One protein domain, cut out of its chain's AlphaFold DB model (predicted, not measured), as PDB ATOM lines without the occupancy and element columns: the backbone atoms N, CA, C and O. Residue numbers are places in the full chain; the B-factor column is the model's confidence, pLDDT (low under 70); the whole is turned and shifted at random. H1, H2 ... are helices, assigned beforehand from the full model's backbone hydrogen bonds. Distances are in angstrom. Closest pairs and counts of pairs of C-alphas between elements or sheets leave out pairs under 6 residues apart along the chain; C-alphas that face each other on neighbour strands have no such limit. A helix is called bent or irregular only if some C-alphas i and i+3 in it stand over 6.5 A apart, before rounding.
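AT A GLANCE: This is residues 26 to 116 of the 122 residues of an uncharacterized protein of Acidovorax cavernicola (UniProt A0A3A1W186). Three helices, H1, H3 and H4, make a core, each touching the other two at a slant, with their centres in a triangle. H2 folds back along the later part of H1, and together with the link before it reaches out to one end of the longest axis, while H5 packs across H4 on the side away from H1. The printed part has 91 residues with five named helices, H1 to H5 in order along the chain, and no named strand; the class is all helix. The whole is compact, with a radius of gyration of the C-alphas of 13.7 A, and spans 42 by 30 by 23 A.

IN THESE COORDINATES: H1, residues 26 to 44, is the longest helix at 26.5 A; its first C-alpha, of Glu 26, is at (109.987, 127.970, 65.764). After a short link of 8 residues comes H2, residues 53 to 65, 18.7 A long, with C-alpha 53 at (90.074, 133.921, 95.576). A tight link of 2 residues leads to H3, residues 68 to 80, 18.1 A long. Another tight link, of 4 residues, leads to H4, residues 85 to 94, 15.1 A long. H4 is irregular, with C-alphas 86 and 89 standing 7.0 A apart. A short link of 10 residues leads to H5, residues 105 to 115, 15.0 A long, whose last C-alpha, of Ala 115, is at (113.952, 113.590, 82.978).

HOW THE PARTS SIT: H1 and H4 are the hub, touching three helices each. With residues 36 to 44 alone, H1 touches H2 in a helical hairpin, opposite ways at a shallow tilt of 25 degrees; their closest C-alphas, of Asp 36 and His 65, are 4.7 A apart. With residues 30 to 37 alone, H1 touches H3 at a steep tilt of 61 degrees, opposite ways, the closest C-alphas being those of Ala 33 and Ser 70 at 4.5 A. With residues 34 to 41 alone, it touches H4 at a steep tilt of 39 degrees, the same way, closest at the C-alphas of Val 34 and Ala 90, 5.5 A. H3 and H4 also form a helical hairpin, at a steep tilt of 40 degrees, with the C-alphas of Tyr 78 and Leu 87 closest at 6.3 A. H4 touches H5 at a steep tilt of 54 degrees, opposite ways, closest at the C-alphas of Pro 89 and Ala 115, 5.6 A. The helix packing is mostly crossed. H5 is apart from H1, H2 and H3, and H2 is apart from H3 and H4. In H1, H2 and H3 every O i to N i+4 pair is within hydrogen-bond range; in H4 it is 4 of 6 and in H5 6 of 7.

THE WHOLE: The two C-alphas farthest apart, of Ser 52 and Gln 83, are 41.9 A from each other. The printed part has no cut, and no link is long. The mean pLDDT of the printed part is 92.0, and no printed residue is under 70.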
ATOM      1  N   GLU A  26     110.584 129.260  65.410       81.19
ATOM      2  CA  GLU A  26     109.987 127.970  65.764       81.19
ATOM      3  C   GLU A  26     110.523 127.449  67.096       81.19
ATOM      4  O   GLU A  26     109.747 126.998  67.937       81.19
ATOM      5  N   GLU A  27     111.826 127.585  67.336       85.50
ATOM      6  CA  GLU A  27     112.433 127.194  68.603       85.50
ATOM      7  C   GLU A  27     111.949 128.074  69.764       85.50
ATOM      8  O   GLU A  27     111.686 127.566  70.851       85.50
ATOM      9  N   GLN A  28     111.738 129.374  69.543       89.38
ATOM     10  CA  GLN A  28     111.143 130.264  70.549       89.38
ATOM     11  C   GLN A  28     109.702 129.867  70.897       89.38
ATOM     12  O   GLN A  28     109.329 129.856  72.070       89.38
ATOM     13  N   ARG A  29     108.891 129.501  69.894       92.38
ATOM     14  CA  ARG A  29     107.525 128.997  70.122       92.38
ATOM     15  C   ARG A  29     107.533 127.686  70.900       92.38
ATOM     16  O   ARG A  29     106.742 127.534  71.824       92.38
ATOM     17  N   LEU A  30     108.439 126.770  70.558       93.88
ATOM     18  CA  LEU A  30     108.583 125.500  71.264       93.88
ATOM     19  C   LEU A  30     109.024 125.705  72.716       93.88
ATOM     20  O   LEU A  30     108.453 125.083  73.603       93.88
ATOM     21  N   ARG A  31     109.972 126.613  72.971       93.56
ATOM     22  CA  ARG A  31     110.377 126.996  74.335       93.56
ATOM     23  C   ARG A  31     109.194 127.503  75.144       93.56
ATOM     24  O   ARG A  31     108.911 126.954  76.198       93.56
ATOM     25  N   LYS A  32     108.433 128.455  74.594       95.25
ATOM     26  CA  LYS A  32     107.224 128.951  75.256       95.25
ATOM     27  C   LYS A  32     106.231 127.819  75.544       95.25
ATOM     28  O   LYS A  32     105.617 127.804  76.600       95.25
ATOM     29  N   ALA A  33     106.058 126.882  74.617       95.56
ATOM     30  CA  ALA A  33     105.148 125.761  74.811       95.56
ATOM     31  C   ALA A  33     105.620 124.787  75.908       95.56
ATOM     32  O   ALA A  33     104.791 124.247  76.641       95.56
ATOM     33  N   VAL A  34     106.933 124.591  76.048       95.44
ATOM     34  CA  VAL A  34     107.538 123.849  77.165       95.44
ATOM     35  C   VAL A  34     107.293 124.575  78.493       95.44
ATOM     36  O   VAL A  34     106.846 123.939  79.446       95.44
ATOM     37  N   ASP A  35     107.492 125.894  78.535       95.62
ATOM     38  CA  ASP A  35     107.227 126.711  79.728       95.62
ATOM     39  C   ASP A  35     105.732 126.697  80.097       95.62
ATOM     40  O   ASP A  35     105.360 126.562  81.262       95.62
ATOM     41  N   ASP A  36     104.848 126.778  79.102       96.25
ATOM     42  CA  ASP A  36     103.399 126.675  79.286       96.25
ATOM     43  C   ASP A  36     102.999 125.309  79.866       96.25
ATOM     44  O   ASP A  36     102.143 125.251  80.748       96.25
ATOM     45  N   ALA A  37     103.625 124.215  79.418       95.00
ATOM     46  CA  ALA A  37     103.390 122.882  79.973       95.00
ATOM     47  C   ALA A  37     103.823 122.790  81.445       95.00
ATOM     48  O   ALA A  37     103.130 122.171  82.253       95.00
ATOM     49  N   GLU A  38     104.933 123.436  81.810       94.12
ATOM     50  CA  GLU A  38     105.384 123.531  83.199       94.12
ATOM     51  C   GLU A  38     104.403 124.304  84.075       94.12
ATOM     52  O   GLU A  38     103.940 123.782  85.090       94.12
ATOM     53  N   MET A  39     104.031 125.514  83.655       95.56
ATOM     54  CA  MET A  39     103.095 126.344  84.408       95.56
ATOM     55  C   MET A  39     101.714 125.694  84.499       95.56
ATOM     56  O   MET A  39     101.078 125.750  85.547       95.56
ATOM     57  N   CYS A  40     101.255 125.042  83.428       94.69
ATOM     58  CA  CYS A  40     100.002 124.299  83.446       94.69
ATOM     59  C   CYS A  40     100.024 123.191  84.506       94.69
ATOM     60  O   CYS A  40      99.089 123.092  85.296       94.69
ATOM     61  N   PHE A  41     101.103 122.404  84.568       94.25
ATOM     62  CA  PHE A  41     101.260 121.354  85.574       94.25
ATOM     63  C   PHE A  41     101.337 121.903  86.995       94.25
ATOM     64  O   PHE A  41     100.657 121.396  87.884       94.25
ATOM     65  N   HIS A  42     102.090 122.983  87.195       93.50
ATOM     66  CA  HIS A  42     102.166 123.671  88.479       93.50
ATOM     67  C   HIS A  42     100.774 124.088  88.977       93.50
ATOM     68  O   HIS A  42     100.364 123.684  90.060       93.50
ATOM     69  N   PHE A  43     100.002 124.813  88.160       93.19
ATOM     70  CA  PHE A  43      98.670 125.277  88.553       93.19
ATOM     71  C   PHE A  43      97.617 124.167  88.611       93.19
ATOM     72  O   PHE A  43      96.619 124.322  89.313       93.19
ATOM     73  N   ALA A  44      97.788 123.057  87.889       89.69
ATOM     74  CA  ALA A  44      96.914 121.892  88.021       89.69
ATOM     75  C   ALA A  44      97.000 121.276  89.426       89.69
ATOM     76  O   ALA A  44      95.978 120.865  89.965       89.69
ATOM     77  N   GLY A  45      98.190 121.285  90.036       88.06
ATOM     78  CA  GLY A  45      98.397 120.821  91.410       88.06
ATOM     79  C   GLY A  45      97.900 121.779  92.498       88.06
ATOM     80  O   GLY A  45      97.825 121.381  93.655       88.06
ATOM     81  N   GLU A  46      97.560 123.026  92.156       90.81
ATOM     82  CA  GLU A  46      97.114 124.036  93.130       90.81
ATOM     83  C   GLU A  46      95.591 124.216  93.213       90.81
ATOM     84  O   GLU A  46      95.109 124.904  94.114       90.81
ATOM     85  N   PHE A  47      94.828 123.671  92.264       87.31
ATOM     86  CA  PHE A  47      93.385 123.891  92.197       87.31
ATOM     87  C   PHE A  47      92.646 122.986  93.192       87.31
ATOM     88  O   PHE A  47      92.627 121.769  93.017       87.31
ATOM     89  N   ASN A  48      92.015 123.579  94.212       86.69
ATOM     90  CA  ASN A  48      91.371 122.826  95.299       86.69
ATOM     91  C   ASN A  48      89.853 122.659  95.115       86.69
ATOM     92  O   ASN A  48      89.246 121.799  95.752       86.69
ATOM     93  N   GLY A  49      89.226 123.455  94.246       87.25
ATOM     94  CA  GLY A  49      87.785 123.426  93.988       87.25
ATOM     95  C   GLY A  49      86.925 124.069  95.085       87.25
ATOM     96  O   GLY A  49      85.719 123.833  95.121       87.25
ATOM     97  N   ASP A  50      87.513 124.879  95.968       91.88
ATOM     98  CA  ASP A  50      86.846 125.520  97.109       91.88
ATOM     99  C   ASP A  50      86.190 126.872  96.763       91.88
ATOM    100  O   ASP A  50      85.483 127.468  97.577       91.88
ATOM    101  N   GLY A  51      86.410 127.374  95.541       89.81
ATOM    102  CA  GLY A  51      85.835 128.636  95.067       89.81
ATOM    103  C   GLY A  51      86.467 129.892  95.682       89.81
ATOM    104  O   GLY A  51      85.947 131.003  95.494       89.81
ATOM    105  N   SER A  52      87.593 129.738  96.383       94.25
ATOM    106  CA  SER A  52      88.366 130.823  96.981       94.25
ATOM    107  C   SER A  52      88.877 131.828  95.943       94.25
ATOM    108  O   SER A  52      88.871 131.615  94.725       94.25
ATOM    109  N   ALA A  53      89.364 132.972  96.429       95.56
ATOM    110  CA  ALA A  53      90.074 133.921  95.576       95.56
ATOM    111  C   ALA A  53      91.314 133.284  94.919       95.56
ATOM    112  O   ALA A  53      91.619 133.609  93.771       95.56
ATOM    113  N   ARG A  54      91.982 132.345  95.613       93.25
ATOM    114  CA  ARG A  54      93.123 131.607  95.063       93.25
ATOM    115  C   ARG A  54      92.689 130.711  93.912       93.25
ATOM    116  O   ARG A  54      93.282 130.811  92.846       93.25
ATOM    117  N   ASP A  55      91.620 129.941  94.070       93.06
ATOM    118  CA  ASP A  55      91.092 129.086  93.001       93.06
ATOM    119  C   ASP A  55      90.693 129.880  91.751       93.06
ATOM    120  O   ASP A  55      90.953 129.463  90.621       93.06
ATOM    121  N   LYS A  56      90.105 131.070  91.929       94.62
ATOM    122  CA  LYS A  56      89.776 131.962  90.805       94.62
ATOM    123  C   LYS A  56      91.025 132.424  90.055       94.62
ATOM    124  O   LYS A  56      90.973 132.533  88.828       94.62
ATOM    125  N   GLU A  57      92.112 132.700  90.771       95.25
ATOM    126  CA  GLU A  57      93.400 133.069  90.180       95.25
ATOM    127  C   GLU A  57      94.064 131.876  89.485       95.25
ATOM    128  O   GLU A  57      94.421 131.974  88.312       95.25
ATOM    129  N   VAL A  58      94.123 130.718  90.146       94.75
ATOM    130  CA  VAL A  58      94.639 129.467  89.572       94.75
ATOM    131  C   VAL A  58      93.896 129.133  88.278       94.75
ATOM    132  O   VAL A  58      94.522 128.900  87.246       94.75
ATOM    133  N   ALA A  59      92.564 129.244  88.259       93.56
ATOM    134  CA  ALA A  59      91.772 129.036  87.050       93.56
ATOM    135  C   ALA A  59      92.091 130.049  85.929       93.56
ATOM    136  O   ALA A  59      92.003 129.713  84.745       93.56
ATOM    137  N   ARG A  60      92.455 131.303  86.252       95.19
ATOM    138  CA  ARG A  60      92.921 132.282  85.247       95.19
ATOM    139  C   ARG A  60      94.262 131.865  84.660       95.19
ATOM    140  O   ARG A  60      94.417 131.929  83.442       95.19
ATOM    141  N   GLN A  61      95.187 131.414  85.497       95.50
ATOM    142  CA  GLN A  61      96.504 130.980  85.050       95.50
ATOM    143  C   GLN A  61      96.444 129.684  84.239       95.50
ATOM    144  O   GLN A  61      97.063 129.598  83.179       95.50
ATOM    145  N   GLN A  62      95.615 128.719  84.643       92.75
ATOM    146  CA  GLN A  62      95.357 127.515  83.852       92.75
ATOM    147  C   GLN A  62      94.808 127.867  82.463       92.75
ATOM    148  O   GLN A  62      95.315 127.366  81.467       92.75
ATOM    149  N   ARG A  63      93.852 128.803  82.346       92.81
ATOM    150  CA  ARG A  63      93.365 129.265  81.029       92.81
ATOM    151  C   ARG A  63      94.459 129.889  80.156       92.81
ATOM    152  O   ARG A  63      94.360 129.828  78.935       92.81
ATOM    153  N   LYS A  64      95.476 130.502  80.766       94.88
ATOM    154  CA  LYS A  64      96.592 131.144  80.062       94.88
ATOM    155  C   LYS A  64      97.651 130.142  79.593       94.88
ATOM    156  O   LYS A  64      98.198 130.323  78.509       94.88
ATOM    157  N   HIS A  65      97.939 129.120  80.399       94.12
ATOM    158  CA  HIS A  65      99.071 128.214  80.181       94.12
ATOM    159  C   HIS A  65      98.667 126.814  79.695       94.12
ATOM    160  O   HIS A  65      99.393 126.200  78.922       94.12
ATOM    161  N   CYS A  66      97.475 126.322  80.030       92.12
ATOM    162  CA  CYS A  66      96.970 125.017  79.586       92.12
ATOM    163  C   CYS A  66      96.330 125.064  78.184       92.12
ATOM    164  O   CYS A  66      95.289 124.458  77.932       92.12
ATOM    165  N   GLY A  67      96.925 125.823  77.260       91.69
ATOM    166  CA  GLY A  67      96.414 125.994  75.903       91.69
ATOM    167  C   GLY A  67      96.670 124.768  75.022       91.69
ATOM    168  O   GLY A  67      97.805 124.308  74.901       91.69
ATOM    169  N   LYS A  68      95.628 124.282  74.334       92.12
ATOM    170  CA  LYS A  68      95.702 123.095  73.460       92.12
ATOM    171  C   LYS A  68      96.790 123.196  72.384       92.12
ATOM    172  O   LYS A  68      97.445 122.202  72.096       92.12
ATOM    173  N   GLU A  69      96.995 124.377  71.802       92.75
ATOM    174  CA  GLU A  69      98.007 124.591  70.758       92.75
ATOM    175  C   GLU A  69      99.434 124.390  71.293       92.75
ATOM    176  O   GLU A  69     100.196 123.616  70.717       92.75
ATOM    177  N   SER A  70      99.773 125.011  72.431       92.88
ATOM    178  CA  SER A  70     101.074 124.831  73.097       92.88
ATOM    179  C   SER A  70     101.315 123.358  73.447       92.88
ATOM    180  O   SER A  70     102.361 122.800  73.119       92.88
ATOM    181  N   GLN A  71     100.319 122.688  74.033       94.62
ATOM    182  CA  GLN A  71     100.416 121.264  74.381       94.62
ATOM    183  C   GLN A  71     100.652 120.386  73.140       94.62
ATOM    184  O   GLN A  71     101.523 119.515  73.134       94.62
ATOM    185  N   GLN A  72      99.925 120.650  72.049       94.75
ATOM    186  CA  GLN A  72     100.118 119.948  70.781       94.75
ATOM    187  C   GLN A  72     101.496 120.208  70.172       94.75
ATOM    188  O   GLN A  72     102.078 119.279  69.612       94.75
ATOM    189  N   LEU A  73     102.033 121.424  70.291       95.06
ATOM    190  CA  LEU A  73     103.358 121.764  69.776       95.06
ATOM    191  C   LEU A  73     104.452 120.930  70.457       95.06
ATOM    192  O   LEU A  73     105.297 120.362  69.764       95.06
ATOM    193  N   VAL A  74     104.396 120.791  71.788       95.12
ATOM    194  CA  VAL A  74     105.316 119.934  72.557       95.12
ATOM    195  C   VAL A  74     105.240 118.486  72.068       95.12
ATOM    196  O   VAL A  74     106.266 117.877  71.762       95.12
ATOM    197  N   LEU A  75     104.029 117.938  71.927       94.62
ATOM    198  CA  LEU A  75     103.844 116.552  71.490       94.62
ATOM    199  C   LEU A  75     104.296 116.318  70.052       94.62
ATOM    200  O   LEU A  75     104.881 115.281  69.751       94.62
ATOM    201  N   GLN A  76     104.034 117.261  69.151       94.44
ATOM    202  CA  GLN A  76     104.500 117.170  67.772       94.44
ATOM    203  C   GLN A  76     106.025 117.228  67.703       94.44
ATOM    204  O   GLN A  76     106.618 116.441  66.968       94.44
ATOM    205  N   ALA A  77     106.663 118.111  68.475       94.31
ATOM    206  CA  ALA A  77     108.118 118.185  68.552       94.31
ATOM    207  C   ALA A  77     108.715 116.877  69.090       94.31
ATOM    208  O   ALA A  77     109.637 116.331  68.485       94.31
ATOM    209  N   TYR A  78     108.125 116.315  70.148       94.38
ATOM    210  CA  TYR A  78     108.556 115.039  70.712       94.38
ATOM    211  C   TYR A  78     108.346 113.870  69.737       94.38
ATOM    212  O   TYR A  78     109.240 113.055  69.560       94.38
ATOM    213  N   ARG A  79     107.217 113.811  69.021       93.62
ATOM    214  CA  ARG A  79     106.975 112.774  67.998       93.62
ATOM    215  C   ARG A  79     107.938 112.876  66.815       93.62
ATOM    216  O   ARG A  79     108.325 111.851  66.266       93.62
ATOM    217  N   LYS A  80     108.315 114.096  66.418       94.38
ATOM    218  CA  LYS A  80     109.306 114.333  65.356       94.38
ATOM    219  C   LYS A  80     110.714 113.931  65.789       94.38
ATOM    220  O   LYS A  80     111.470 113.429  64.965       94.38
ATOM    221  N   ASN A  81     111.064 114.155  67.054       92.75
ATOM    222  CA  ASN A  81     112.359 113.782  67.610       92.75
ATOM    223  C   ASN A  81     112.214 113.178  69.024       92.75
ATOM    224  O   ASN A  81     112.431 113.872  70.022       92.75
ATOM    225  N   PRO A  82     111.895 111.875  69.139       92.62
ATOM    226  CA  PRO A  82     111.629 111.230  70.429       92.62
ATOM    227  C   PRO A  82     112.885 111.022  71.284       92.62
ATOM    228  O   PRO A  82     112.793 110.536  72.417       92.62
ATOM    229  N   GLN A  83     114.064 111.358  70.753       91.56
ATOM    230  CA  GLN A  83     115.343 111.340  71.461       91.56
ATOM    231  C   GLN A  83     115.721 112.710  72.044       91.56
ATOM    232  O   GLN A  83     116.708 112.801  72.769       91.56
ATOM    233  N   ASP A  84     114.947 113.771  71.778       91.06
ATOM    234  CA  ASP A  84     115.198 115.085  72.374       91.06
ATOM    235  C   ASP A  84     114.815 115.097  73.859       91.06
ATOM    236  O   ASP A  84     113.675 115.370  74.240       91.06
ATOM    237  N   VAL A  85     115.804 114.813  74.705       90.94
ATOM    238  CA  VAL A  85     115.661 114.746  76.166       90.94
ATOM    239  C   VAL A  85     115.136 116.042  76.787       90.94
ATOM    240  O   VAL A  85     114.542 116.007  77.863       90.94
ATOM    241  N   ARG A  86     115.291 117.189  76.109       90.56
ATOM    242  CA  ARG A  86     114.805 118.493  76.592       90.56
ATOM    243  C   ARG A  86     113.279 118.558  76.633       90.56
ATOM    244  O   ARG A  86     112.725 119.337  77.398       90.56
ATOM    245  N   LEU A  87     112.600 117.741  75.826       93.38
ATOM    246  CA  LEU A  87     111.138 117.697  75.755       93.38
ATOM    247  C   LEU A  87     110.523 116.757  76.792       93.38
ATOM    248  O   LEU A  87     109.322 116.839  77.044       93.38
ATOM    249  N   TYR A  88     111.317 115.873  77.399       94.56
ATOM    250  CA  TYR A  88     110.801 114.809  78.260       94.56
ATOM    251  C   TYR A  88     110.057 115.349  79.487       94.56
ATOM    252  O   TYR A  88     108.935 114.892  79.713       94.56
ATOM    253  N   PRO A  89     110.578 116.355  80.227       94.44
ATOM    254  CA  PRO A  89     109.840 116.969  81.329       94.44
ATOM    255  C   PRO A  89     108.473 117.504  80.902       94.44
ATOM    256  O   PRO A  89     107.479 117.277  81.581       94.44
ATOM    257  N   ALA A  90     108.405 118.188  79.757       94.56
ATOM    258  CA  ALA A  90     107.159 118.762  79.263       94.56
ATOM    259  C   ALA A  90     106.155 117.671  78.864       94.56
ATOM    260  O   ALA A  90     104.991 117.753  79.237       94.56
ATOM    261  N   VAL A  91     106.601 116.618  78.169       95.31
ATOM    262  CA  VAL A  91     105.744 115.480  77.793       95.31
ATOM    263  C   VAL A  91     105.191 114.773  79.032       95.31
ATOM    264  O   VAL A  91     103.994 114.508  79.092       95.31
ATOM    265  N   LEU A  92     106.036 114.528  80.036       95.12
ATOM    266  CA  LEU A  92     105.642 113.909  81.302       95.12
ATOM    267  C   LEU A  92     104.640 114.759  82.086       95.12
ATOM    268  O   LEU A  92     103.687 114.227  82.636       95.12
ATOM    269  N   ARG A  93     104.825 116.080  82.117       93.56
ATOM    270  CA  ARG A  93     103.904 117.008  82.786       93.56
ATOM    271  C   ARG A  93     102.549 117.105  82.090       93.56
ATOM    272  O   ARG A  93     101.556 117.393  82.743       93.56
ATOM    273  N   LEU A  94     102.492 116.880  80.778       93.94
ATOM    274  CA  LEU A  94     101.230 116.865  80.035       93.94
ATOM    275  C   LEU A  94     100.463 115.546  80.181       93.94
ATOM    276  O   LEU A  94      99.255 115.532  79.924       93.94
ATOM    277  N   ASP A  95     101.131 114.458  80.578       92.19
ATOM    278  CA  ASP A  95     100.513 113.150  80.817       92.19
ATOM    279  C   ASP A  95      99.400 113.267  81.867       92.19
ATOM    280  O   ASP A  95      99.636 113.671  83.003       92.19
ATOM    281  N   GLY A  96      98.162 112.965  81.474       83.38
ATOM    282  CA  GLY A  96      96.983 113.108  82.336       83.38
ATOM    283  C   GLY A  96      96.414 114.529  82.464       83.38
ATOM    284  O   GLY A  96      95.287 114.668  82.931       83.38
ATOM    285  N   LEU A  97      97.118 115.572  82.004       86.31
ATOM    286  CA  LEU A  97      96.594 116.948  81.954       86.31
ATOM    287  C   LEU A  97      95.979 117.312  80.604       86.31
ATOM    288  O   LEU A  97      95.056 118.125  80.540       86.31
ATOM    289  N   MET A  98      96.478 116.731  79.512       86.31
ATOM    290  CA  MET A  98      95.897 116.934  78.187       86.31
ATOM    291  C   MET A  98      94.826 115.867  77.905       86.31
ATOM    292  O   MET A  98      95.142 114.675  77.909       86.31
ATOM    293  N   PRO A  99      93.578 116.251  77.573       81.50
ATOM    294  CA  PRO A  99      92.553 115.291  77.180       81.50
ATOM    295  C   PRO A  99      93.016 114.426  75.999       81.50
ATOM    296  O   PRO A  99      93.390 114.942  74.943       81.50
ATOM    297  N   GLY A 100      92.985 113.106  76.181       79.50
ATOM    298  CA  GLY A 100      93.414 112.135  75.170       79.50
ATOM    299  C   GLY A 100      94.925 111.886  75.104       79.50
ATOM    300  O   GLY A 100      95.359 111.121  74.242       79.50
ATOM    301  N   LEU A 101      95.727 112.490  75.990       85.31
ATOM    302  CA  LEU A 101      97.111 112.077  76.208       85.31
ATOM    303  C   LEU A 101      97.192 111.141  77.411       85.31
ATOM    304  O   LEU A 101      97.015 111.553  78.556       85.31
ATOM    305  N   THR A 102      97.520 109.887  77.135       88.00
ATOM    306  CA  THR A 102      97.944 108.926  78.150       88.00
ATOM    307  C   THR A 102      99.180 108.233  77.620       88.00
ATOM    308  O   THR A 102      99.118 107.544  76.597       88.00
ATOM    309  N   LEU A 103     100.314 108.460  78.274       90.19
ATOM    310  CA  LEU A 103     101.554 107.797  77.903       90.19
ATOM    311  C   LEU A 103     101.472 106.311  78.283       90.19
ATOM    312  O   LEU A 103     101.092 105.983  79.412       90.19
ATOM    313  N   PRO A 104     101.860 105.388  77.388       92.94
ATOM    314  CA  PRO A 104     102.068 103.995  77.758       92.94
ATOM    315  C   PRO A 104     103.061 103.885  78.920       92.94
ATOM    316  O   PRO A 104     104.071 104.591  78.947       92.94
ATOM    317  N   ALA A 105     102.831 102.949  79.844       91.06
ATOM    318  CA  ALA A 105     103.665 102.793  81.041       91.06
ATOM    319  C   ALA A 105     105.165 102.643  80.719       91.06
ATOM    320  O   ALA A 105     106.005 103.259  81.372       91.06
ATOM    321  N   ALA A 106     105.506 101.885  79.670       92.56
ATOM    322  CA  ALA A 106     106.888 101.713  79.223       92.56
ATOM    323  C   ALA A 106     107.513 103.021  78.705       92.56
ATOM    324  O   ALA A 106     108.686 103.298  78.955       92.56
ATOM    325  N   GLU A 107     106.730 103.842  78.004       93.31
ATOM    326  CA  GLU A 107     107.189 105.136  77.505       93.31
ATOM    327  C   GLU A 107     107.394 106.123  78.655       93.31
ATOM    328  O   GLU A 107     108.444 106.764  78.730       93.31
ATOM    329  N   LYS A 108     106.444 106.175  79.596       92.88
ATOM    330  CA  LYS A 108     106.557 106.977  80.815       92.88
ATOM    331  C   LYS A 108     107.791 106.590  81.629       92.88
ATOM    332  O   LYS A 108     108.582 107.464  81.966       92.88
ATOM    333  N   ALA A 109     108.019 105.297  81.866       92.50
ATOM    334  CA  ALA A 109     109.196 104.810  82.587       92.50
ATOM    335  C   ALA A 109     110.512 105.210  81.896       92.50
ATOM    336  O   ALA A 109     111.441 105.683  82.552       92.50
ATOM    337  N   ARG A 110     110.577 105.096  80.559       93.44
ATOM    338  CA  ARG A 110     111.738 105.523  79.761       93.44
ATOM    339  C   ARG A 110     112.018 107.019  79.911       93.44
ATOM    340  O   ARG A 110     113.168 107.407  80.092       93.44
ATOM    341  N   LEU A 111     110.979 107.848  79.815       94.38
ATOM    342  CA  LEU A 111     111.084 109.299  79.978       94.38
ATOM    343  C   LEU A 111     111.531 109.652  81.407       94.38
ATOM    344  O   LEU A 111     112.443 110.460  81.587       94.38
ATOM    345  N   CYS A 112     110.948 108.997  82.413       93.44
ATOM    346  CA  CYS A 112     111.240 109.220  83.827       93.44
ATOM    347  C   CYS A 112     112.664 108.848  84.237       93.44
ATOM    348  O   CYS A 112     113.276 109.576  85.018       93.44
ATOM    349  N   ALA A 113     113.233 107.791  83.652       91.81
ATOM    350  CA  ALA A 113     114.625 107.404  83.888       91.81
ATOM    351  C   ALA A 113     115.639 108.501  83.499       91.81
ATOM    352  O   ALA A 113     116.778 108.482  83.963       91.81
ATOM    353  N   VAL A 114     115.235 109.460  82.653       91.06
ATOM    354  CA  VAL A 114     116.102 110.527  82.133       91.06
ATOM    355  C   VAL A 114     115.730 111.904  82.689       91.06
ATOM    356  O   VAL A 114     116.616 112.678  83.043       91.06
ATOM    357  N   ALA A 115     114.435 112.225  82.761       84.69
ATOM    358  CA  ALA A 115     113.952 113.590  82.978       84.69
ATOM    359  C   ALA A 115     114.182 114.144  84.398       84.69
ATOM    360  O   ALA A 115     114.122 115.358  84.572       84.69
ATOM    361  N   LYS A 116     114.450 113.288  85.400       76.00
ATOM    362  CA  LYS A 116     114.631 113.671  86.820       76.00
ATOM    363  C   LYS A 116     113.535 114.613  87.356       76.00
ATOM    364  O   LYS A 116     113.798 115.491  88.171       76.00
TER     365      LYS A 116